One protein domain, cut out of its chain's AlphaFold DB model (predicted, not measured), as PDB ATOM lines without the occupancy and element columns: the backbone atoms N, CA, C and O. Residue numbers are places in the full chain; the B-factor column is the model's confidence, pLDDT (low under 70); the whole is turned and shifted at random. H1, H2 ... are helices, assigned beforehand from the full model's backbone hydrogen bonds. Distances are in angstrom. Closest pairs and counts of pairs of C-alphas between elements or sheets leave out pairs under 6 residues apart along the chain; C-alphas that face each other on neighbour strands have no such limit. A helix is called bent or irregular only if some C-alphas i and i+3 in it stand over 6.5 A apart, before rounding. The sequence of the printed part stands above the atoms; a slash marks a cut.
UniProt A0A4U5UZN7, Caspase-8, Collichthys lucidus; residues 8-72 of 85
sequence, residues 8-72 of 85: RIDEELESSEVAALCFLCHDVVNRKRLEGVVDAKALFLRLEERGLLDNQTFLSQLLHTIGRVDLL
ATOM      1  N   ARG A   8     189.991 254.485 217.508       74.19
ATOM      2  CA  ARG A   8     190.857 253.946 216.445       74.19
ATOM      3  C   ARG A   8     190.319 252.651 215.847       74.19
ATOM      4  O   ARG A   8     190.432 252.474 214.648       74.19
ATOM      5  N   ILE A   9     189.767 251.755 216.670       73.50
ATOM      6  CA  ILE A   9     189.176 250.499 216.188       73.50
ATOM      7  C   ILE A   9     187.928 250.787 215.347       73.50
ATOM      8  O   ILE A   9     187.771 250.189 214.293       73.50
ATOM      9  N   ASP A  10     187.063 251.702 215.792       73.69
ATOM     10  CA  ASP A  10     185.871 252.124 215.045       73.69
ATOM     11  C   ASP A  10     186.219 252.776 213.703       73.69
ATOM     12  O   ASP A  10     185.647 252.392 212.693       73.69
ATOM     13  N   GLU A  11     187.200 253.679 213.684       76.81
ATOM     14  CA  GLU A  11     187.620 254.393 212.469       76.81
ATOM     15  C   GLU A  11     188.234 253.457 211.418       76.81
ATOM     16  O   GLU A  11     188.170 253.700 210.218       76.81
ATOM     17  N   GLU A  12     188.811 252.358 211.884       77.00
ATOM     18  CA  GLU A  12     189.389 251.325 211.045       77.00
ATOM     19  C   GLU A  12     188.335 250.305 210.581       77.00
ATOM     20  O   GLU A  12     188.444 249.778 209.471       77.00
ATOM     21  N   LEU A  13     187.302 250.029 211.380       78.62
ATOM     22  CA  LEU A  13     186.207 249.129 211.015       78.62
ATOM     23  C   LEU A  13     185.344 249.732 209.899       78.62
ATOM     24  O   LEU A  13     184.635 250.715 210.086       78.62
ATOM     25  N   GLU A  14     185.331 249.083 208.737       76.62
ATOM     26  CA  GLU A  14     184.417 249.449 207.653       76.62
ATOM     27  C   GLU A  14     182.989 248.960 207.924       76.62
ATOM     28  O   GLU A  14     182.769 247.999 208.662       76.62
ATOM     29  N   SER A  15     181.998 249.556 207.251       76.62
ATOM     30  CA  SER A  15     180.583 249.160 207.349       76.62
ATOM     31  C   SER A  15     180.350 247.652 207.162       76.62
ATOM     32  O   SER A  15     179.461 247.083 207.795       76.62
ATOM     33  N   SER A  16     181.161 246.998 206.325       79.19
ATOM     34  CA  SER A  16     181.152 245.545 206.099       79.19
ATOM     35  C   SER A  16     181.490 244.760 207.374       79.19
ATOM     36  O   SER A  16     180.805 243.802 207.733       79.19
ATOM     37  N   GLU A  17     182.514 245.215 208.092       79.31
ATOM     38  CA  GLU A  17     183.007 244.619 209.332       79.31
ATOM     39  C   GLU A  17     182.023 244.857 210.480       79.31
ATOM     40  O   GLU A  17     181.716 243.941 211.245       79.31
ATOM     41  N   VAL A  18     181.465 246.072 210.566       77.44
ATOM     42  CA  VAL A  18     180.419 246.418 211.541       77.44
ATOM     43  C   VAL A  18     179.185 245.544 211.340       77.44
ATOM     44  O   VAL A  18     178.619 245.053 212.317       77.44
ATOM     45  N   ALA A  19     178.786 245.288 210.092       78.38
ATOM     46  CA  ALA A  19     177.665 244.406 209.786       78.38
ATOM     47  C   ALA A  19     177.933 242.958 210.231       78.38
ATOM     48  O   ALA A  19     177.060 242.341 210.844       78.38
ATOM     49  N   ALA A  20     179.141 242.434 209.988       80.75
ATOM     50  CA  ALA A  20     179.541 241.099 210.438       80.75
ATOM     51  C   ALA A  20     179.580 240.994 211.973       80.75
ATOM     52  O   ALA A  20     179.041 240.046 212.548       80.75
ATOM     53  N   LEU A  21     180.137 242.003 212.647       77.81
ATOM     54  CA  LEU A  21     180.129 242.132 214.106       77.81
ATOM     55  C   LEU A  21     178.708 242.170 214.667       77.81
ATOM     56  O   LEU A  21     178.399 241.420 215.586       77.81
ATOM     57  N   CYS A  22     177.829 243.000 214.103       74.88
ATOM     58  CA  CYS A  22     176.417 243.059 214.482       74.88
ATOM     59  C   CYS A  22     175.725 241.706 214.301       74.88
ATOM     60  O   CYS A  22     174.886 241.345 215.122       74.88
ATOM     61  N   PHE A  23     176.078 240.954 213.257       77.94
ATOM     62  CA  PHE A  23     175.518 239.631 212.996       77.94
ATOM     63  C   PHE A  23     175.982 238.593 214.026       77.94
ATOM     64  O   PHE A  23     175.161 237.864 214.569       77.94
ATOM     65  N   LEU A  24     177.271 238.569 214.368       77.06
ATOM     66  CA  LEU A  24     177.811 237.707 215.430       77.06
ATOM     67  C   LEU A  24     177.275 238.100 216.809       77.06
ATOM     68  O   LEU A  24     176.888 237.254 217.613       77.06
ATOM     69  N   CYS A  25     177.208 239.402 217.079       73.75
ATOM     70  CA  CYS A  25     176.613 239.922 218.295       73.75
ATOM     71  C   CYS A  25     175.100 239.733 218.332       73.75
ATOM     72  O   CYS A  25     174.557 239.839 219.416       73.75
ATOM     73  N   HIS A  26     174.403 239.452 217.231       71.69
ATOM     74  CA  HIS A  26     172.955 239.212 217.255       71.69
ATOM     75  C   HIS A  26     172.587 238.003 218.119       71.69
ATOM     76  O   HIS A  26     171.595 238.047 218.847       71.69
ATOM     77  N   ASP A  27     173.430 236.971 218.082       71.62
ATOM     78  CA  ASP A  27     173.262 235.744 218.862       71.62
ATOM     79  C   ASP A  27     173.602 235.961 220.351       71.62
ATOM     80  O   ASP A  27     172.950 235.437 221.251       71.62
ATOM     81  N   VAL A  28     174.585 236.824 220.622       68.81
ATOM     82  CA  VAL A  28     175.125 237.087 221.969       68.81
ATOM     83  C   VAL A  28     174.380 238.223 222.688       68.81
ATOM     84  O   VAL A  28     174.207 238.230 223.908       68.81
ATOM     85  N   VAL A  29     173.953 239.231 221.936       68.00
ATOM     86  CA  VAL A  29     173.358 240.488 222.383       68.00
ATOM     87  C   VAL A  29     171.977 240.598 221.754       68.00
ATOM     88  O   VAL A  29     171.821 240.790 220.555       68.00
ATOM     89  N   ASN A  30     170.948 240.536 222.597       69.81
ATOM     90  CA  ASN A  30     169.550 240.595 222.170       69.81
ATOM     91  C   ASN A  30     169.286 241.736 221.166       69.81
ATOM     92  O   ASN A  30     169.624 242.890 221.443       69.81
ATOM     93  N   ARG A  31     168.583 241.439 220.063       64.88
ATOM     94  CA  ARG A  31     168.265 242.368 218.954       64.88
ATOM     95  C   ARG A  31     167.763 243.749 219.403       64.88
ATOM     96  O   ARG A  31     168.186 244.755 218.852       64.88
ATOM     97  N   LYS A  32     166.967 243.811 220.480       70.00
ATOM     98  CA  LYS A  32     166.477 245.066 221.097       70.00
ATOM     99  C   LYS A  32     167.584 246.019 221.573       70.00
ATOM    100  O   LYS A  32     167.342 247.207 221.726       70.00
ATOM    101  N   ARG A  33     168.782 245.507 221.874       67.06
ATOM    102  CA  ARG A  33     169.944 246.319 222.277       67.06
ATOM    103  C   ARG A  33     170.828 246.713 221.099       67.06
ATOM    104  O   ARG A  33     171.496 247.737 221.190       67.06
ATOM    105  N   LEU A  34     170.811 245.915 220.033       67.25
ATOM    106  CA  LEU A  34     171.462 246.207 218.754       67.25
ATOM    107  C   LEU A  34     170.664 247.193 217.896       67.25
ATOM    108  O   LEU A  34     171.227 247.808 217.006       67.25
ATOM    109  N   GLU A  35     169.376 247.387 218.182       66.50
ATOM    110  CA  GLU A  35     168.478 248.243 217.393       66.50
ATOM    111  C   GLU A  35     168.934 249.714 217.292       66.50
ATOM    112  O   GLU A  35     168.566 250.409 216.353       66.50
ATOM    113  N   GLY A  36     169.765 250.187 218.229       65.38
ATOM    114  CA  GLY A  36     170.379 251.523 218.193       65.38
ATOM    115  C   GLY A  36     171.872 251.526 217.856       65.38
ATOM    116  O   GLY A  36     172.532 252.542 218.054       65.38
ATOM    117  N   VAL A  37     172.426 250.387 217.437       71.00
ATOM    118  CA  VAL A  37     173.840 250.241 217.089       71.00
ATOM    119  C   VAL A  37     173.977 250.335 215.578       71.00
ATOM    120  O   VAL A  37     173.610 249.413 214.856       71.00
ATOM    121  N   VAL A  38     174.496 251.469 215.117       68.38
ATOM    122  CA  VAL A  38     174.753 251.733 213.692       68.38
ATOM    123  C   VAL A  38     176.254 251.690 213.391       68.38
ATOM    124  O   VAL A  38     176.653 251.306 212.298       68.38
ATOM    125  N   ASP A  39     177.071 251.984 214.405       75.38
ATOM    126  CA  ASP A  39     178.527 252.093 214.318       75.38
ATOM    127  C   ASP A  39     179.216 251.131 215.297       75.38
ATOM    128  O   ASP A  39     178.654 250.762 216.341       75.38
ATOM    129  N   ALA A  40     180.466 250.760 215.009       74.06
ATOM    130  CA  ALA A  40     181.242 249.856 215.856       74.06
ATOM    131  C   ALA A  40     181.379 250.379 217.292       74.06
ATOM    132  O   ALA A  40     181.238 249.638 218.262       74.06
ATOM    133  N   LYS A  41     181.579 251.682 217.463       74.75
ATOM    134  CA  LYS A  41     181.681 252.355 218.757       74.75
ATOM    135  C   LYS A  41     180.411 252.207 219.576       74.75
ATOM    136  O   LYS A  41     180.494 251.993 220.785       74.75
ATOM    137  N   ALA A  42     179.243 252.299 218.939       76.75
ATOM    138  CA  ALA A  42     177.972 252.068 219.614       76.75
ATOM    139  C   ALA A  42     177.854 250.600 220.059       76.75
ATOM    140  O   ALA A  42     177.412 250.343 221.180       76.75
ATOM    141  N   LEU A  43     178.321 249.652 219.237       77.94
ATOM    142  CA  LEU A  43     178.377 248.229 219.582       77.94
ATOM    143  C   LEU A  43     179.261 247.997 220.813       77.94
ATOM    144  O   LEU A  43     178.824 247.386 221.790       77.94
ATOM    145  N   PHE A  44     180.483 248.530 220.789       76.00
ATOM    146  CA  PHE A  44     181.438 248.399 221.882       76.00
ATOM    147  C   PHE A  44     180.898 248.999 223.178       76.00
ATOM    148  O   PHE A  44     180.970 248.355 224.219       76.00
ATOM    149  N   LEU A  45     180.256 250.169 223.130       75.25
ATOM    150  CA  LEU A  45     179.636 250.755 224.320       75.25
ATOM    151  C   LEU A  45     178.582 249.815 224.934       75.25
ATOM    152  O   LEU A  45     178.535 249.623 226.148       75.25
ATOM    153  N   ARG A  46     177.756 249.165 224.100       77.81
ATOM    154  CA  ARG A  46     176.726 248.217 224.564       77.81
ATOM    155  C   ARG A  46     177.299 246.929 225.142       77.81
ATOM    156  O   ARG A  46     176.656 246.351 226.031       77.81
ATOM    157  N   LEU A  47     178.441 246.480 224.622       76.69
ATOM    158  CA  LEU A  47     179.226 245.358 225.139       76.69
ATOM    159  C   LEU A  47     179.897 245.732 226.475       76.69
ATOM    160  O   LEU A  47     179.899 244.921 227.399       76.69
ATOM    161  N   GLU A  48     180.392 246.966 226.618       75.75
ATOM    162  CA  GLU A  48     181.008 247.481 227.853       75.75
ATOM    163  C   GLU A  48     179.999 247.551 228.993       75.75
ATOM    164  O   GLU A  48     180.246 246.998 230.061       75.75
ATOM    165  N   GLU A  49     178.804 248.090 228.733       74.69
ATOM    166  CA  GLU A  49     177.700 248.110 229.703       74.69
ATOM    167  C   GLU A  49     177.283 246.710 230.195       74.69
ATOM    168  O   GLU A  49     176.613 246.581 231.217       74.69
ATOM    169  N   ARG A  50     177.628 245.646 229.458       69.56
ATOM    170  CA  ARG A  50     177.337 244.250 229.825       69.56
ATOM    171  C   ARG A  50     178.507 243.543 230.509       69.56
ATOM    172  O   ARG A  50     178.337 242.390 230.888       69.56
ATOM    173  N   GLY A  51     179.670 244.183 230.628       68.69
ATOM    174  CA  GLY A  51     180.909 243.530 231.066       68.69
ATOM    175  C   GLY A  51     181.512 242.583 230.017       68.69
ATOM    176  O   GLY A  51     182.437 241.832 230.311       68.69
ATOM    177  N   LEU A  52     181.014 242.607 228.775       69.75
ATOM    178  CA  LEU A  52     181.580 241.822 227.671       69.75
ATOM    179  C   LEU A  52     182.850 242.474 227.115       69.75
ATOM    180  O   LEU A  52     183.722 241.774 226.618       69.75
ATOM    181  N   LEU A  53     182.973 243.799 227.246       68.56
ATOM    182  CA  LEU A  53     184.194 244.525 226.884       68.56
ATOM    183  C   LEU A  53     185.310 244.382 227.932       68.56
ATOM    184  O   LEU A  53     186.480 244.546 227.604       68.56
ATOM    185  N   ASP A  54     184.950 244.062 229.180       67.38
ATOM    186  CA  ASP A  54     185.920 243.718 230.229       67.38
ATOM    187  C   ASP A  54     186.652 242.409 229.875       67.38
ATOM    188  O   ASP A  54     187.858 242.260 230.071       67.38
ATOM    189  N   ASN A  55     185.941 241.503 229.195       67.69
ATOM    190  CA  ASN A  55     186.508 240.312 228.581       67.69
ATOM    191  C   ASN A  55     187.209 240.656 227.258       67.69
ATOM    192  O   ASN A  55     186.676 240.431 226.169       67.69
ATOM    193  N   GLN A  56     188.456 241.133 227.347       65.12
ATOM    194  CA  GLN A  56     189.336 241.337 226.183       65.12
ATOM    195  C   GLN A  56     189.416 240.108 225.267       65.12
ATOM    196  O   GLN A  56     189.551 240.259 224.056       65.12
ATOM    197  N   THR A  57     189.276 238.898 225.813       70.69
ATOM    198  CA  THR A  57     189.227 237.646 225.049       70.69
ATOM    199  C   THR A  57     188.022 237.590 224.116       70.69
ATOM    200  O   THR A  57     188.157 237.194 222.965       70.69
ATOM    201  N   PHE A  58     186.855 238.036 224.579       75.75
ATOM    202  CA  PHE A  58     185.625 238.017 223.792       75.75
ATOM    203  C   PHE A  58     185.687 239.030 222.648       75.75
ATOM    204  O   PHE A  58     185.386 238.715 221.497       75.75
ATOM    205  N   LEU A  59     186.161 240.238 222.959       73.88
ATOM    206  CA  LEU A  59     186.408 241.281 221.969       73.88
ATOM    207  C   LEU A  59     187.457 240.832 220.941       73.88
ATOM    208  O   LEU A  59     187.243 240.981 219.741       73.88
ATOM    209  N   SER A  60     188.550 240.219 221.401       72.81
ATOM    210  CA  SER A  60     189.586 239.639 220.544       72.81
ATOM    211  C   SER A  60     189.036 238.543 219.634       72.81
ATOM    212  O   SER A  60     189.369 238.540 218.455       72.81
ATOM    213  N   GLN A  61     188.172 237.652 220.127       78.25
ATOM    214  CA  GLN A  61     187.547 236.610 219.307       78.25
ATOM    215  C   GLN A  61     186.607 237.191 218.248       78.25
ATOM    216  O   GLN A  61     186.627 236.740 217.104       78.25
ATOM    217  N   LEU A  62     185.819 238.211 218.596       77.31
ATOM    218  CA  LEU A  62     184.976 238.929 217.638       77.31
ATOM    219  C   LEU A  62     185.824 239.581 216.538       77.31
ATOM    220  O   LEU A  62     185.581 239.333 215.360       77.31
ATOM    221  N   LEU A  63     186.867 240.325 216.923       75.56
ATOM    222  CA  LEU A  63     187.823 240.948 215.997       75.56
ATOM    223  C   LEU A  63     188.563 239.907 215.146       75.56
ATOM    224  O   LEU A  63     188.765 240.117 213.957       75.56
ATOM    225  N   HIS A  64     188.923 238.759 215.717       77.06
ATOM    226  CA  HIS A  64     189.532 237.643 214.991       77.06
ATOM    227  C   HIS A  64     188.569 237.014 213.981       77.06
ATOM    228  O   HIS A  64     188.997 236.606 212.907       77.06
ATOM    229  N   THR A  65     187.273 236.952 214.292       78.19
ATOM    230  CA  THR A  65     186.265 236.351 213.405       78.19
ATOM    231  C   THR A  65     186.030 237.195 212.155       78.19
ATOM    232  O   THR A  65     185.862 236.642 211.073       78.19
ATOM    233  N   ILE A  66     186.066 238.521 212.289       76.69
ATOM    234  CA  ILE A  66     185.975 239.446 211.151       76.69
ATOM    235  C   ILE A  66     187.336 239.662 210.454       76.69
ATOM    236  O   ILE A  66     187.402 240.195 209.357       76.69
ATOM    237  N   GLY A  67     188.438 239.195 211.055       67.31
ATOM    238  CA  GLY A  67     189.790 239.318 210.494       67.31
ATOM    239  C   GLY A  67     190.516 240.619 210.856       67.31
ATOM    240  O   GLY A  67     191.597 240.884 210.340       67.31
ATOM    241  N   ARG A  68     189.988 241.416 211.790       67.00
ATOM    242  CA  ARG A  68     190.563 242.692 212.258       67.00
ATOM    243  C   ARG A  68     191.396 242.551 213.527       67.00
ATOM    244  O   ARG A  68     191.350 243.385 214.428       67.00
ATOM    245  N   VAL A  69     192.209 241.502 213.589       63.41
ATOM    246  CA  VAL A  69     193.239 241.340 214.633       63.41
ATOM    247  C   VAL A  69     194.441 242.259 214.432       63.41
ATOM    248  O   VAL A  69     195.148 242.538 215.398       63.41
ATOM    249  N   ASP A  70     194.630 242.795 213.223       62.62
ATOM    250  CA  ASP A  70     195.680 243.773 212.922       62.62
ATOM    251  C   ASP A  70     195.568 245.053 213.764       62.62
ATOM    252  O   ASP A  70     196.583 245.633 214.132       62.62
ATOM    253  N   LEU A  71     194.358 245.440 214.183       64.62
ATOM    254  CA  LEU A  71     194.143 246.597 215.064       64.62
ATOM    255  C   LEU A  71     194.628 246.379 216.498       64.62
ATOM    256  O   LEU A  71     194.994 247.331 217.189       64.62
ATOM    257  N   LEU A  72     194.608 245.127 216.952       62.56
ATOM    258  CA  LEU A  72     195.105 244.726 218.267       62.56
ATOM    259  C   LEU A  72     196.618 244.498 218.255       62.56
ATOM    260  O   LEU A  72     197.237 244.444 219.320       62.56
TER     261      LEU A  72
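This is residues 8 to 72 of the 85 residues of the protein "Caspase-8" of Collichthys lucidus (UniProt A0A4U5UZN7). Three longer helices, H2, H4 and H5, have their centres in a triangle, with H2 touching both H4 and H5 while those two stay apart from each other. The short helices H1 and H6 sit at one end of the longest axis and the short H3 at the other, past H2 and H4. The printed part has 65 residues with six named helices, in the order H1 H2 H3 H4 H5 H6, and no named strand; the class is all helix. The whole is compact and rounded, with a radius of gyration of the C-alphas of 10.6 A and spans of 30 by 24 by 19 A.

The longest helix is H2, residues 15 to 28, which runs 19.7 A from C-alpha 15 at (180.583, 249.160, 207.349) to C-alpha 28. H2 is neither bent nor irregular, but only just: C-alphas 24 and 27 are 6.0 A apart. H5, residues 56 to 66, is 15.5 A long, and H4, residues 40 to 48, is 12.2 A long. The short ones are H1, residues 8 to 12, beginning with C-alpha 8 at (190.857, 253.946, 216.445), H3, residues 31 to 34, and H6, residues 68 to 71, ending with C-alpha 71 at (194.143, 246.597, 215.064).

H2 and H5 touch, the closest C-alphas being those of Glu 17 and Ile 66, 6.2 A apart, at a steep tilt of 54 degrees, opposite ways. H2, with residues 18 to 22 alone, only just touches H4, with 3 pairs of C-alphas within 8 A. The closest are those of Val 18 and Ala 40, 5.6 A apart, and the two helices run the same way at a shallow tilt of 24 degrees. H1 and H4 only just touch, also with 3 such pairs; the closest C-alphas, of Asp 10 and Ala 40, are 5.2 A apart. H3 is close to H2 but not clearly touching it, the closest C-alphas being those of Cys 22 and Leu 34, 7.3 A apart. H6 is likewise close to H5 but not clearly touching it, at 5.6 A between the C-alphas of Leu 63 and Val 69. H1, H4 and H5 have every O i to N i+4 pair within hydrogen-bond range, H2 has 8 of 10, and H3 and H6 are too short for such a pair.

The two C-alphas farthest apart, those of Lys 32 and Asp 70, are 30.4 A apart. The printed part has no cut. No link is long; H4 to H5, with 7 residues, is short, and the others are tight. The mean pLDDT of the printed part is 72.8, and it is under 70 at residues 28 to 31, 33 to 36, 38, 50 to 56 and 67 to 72.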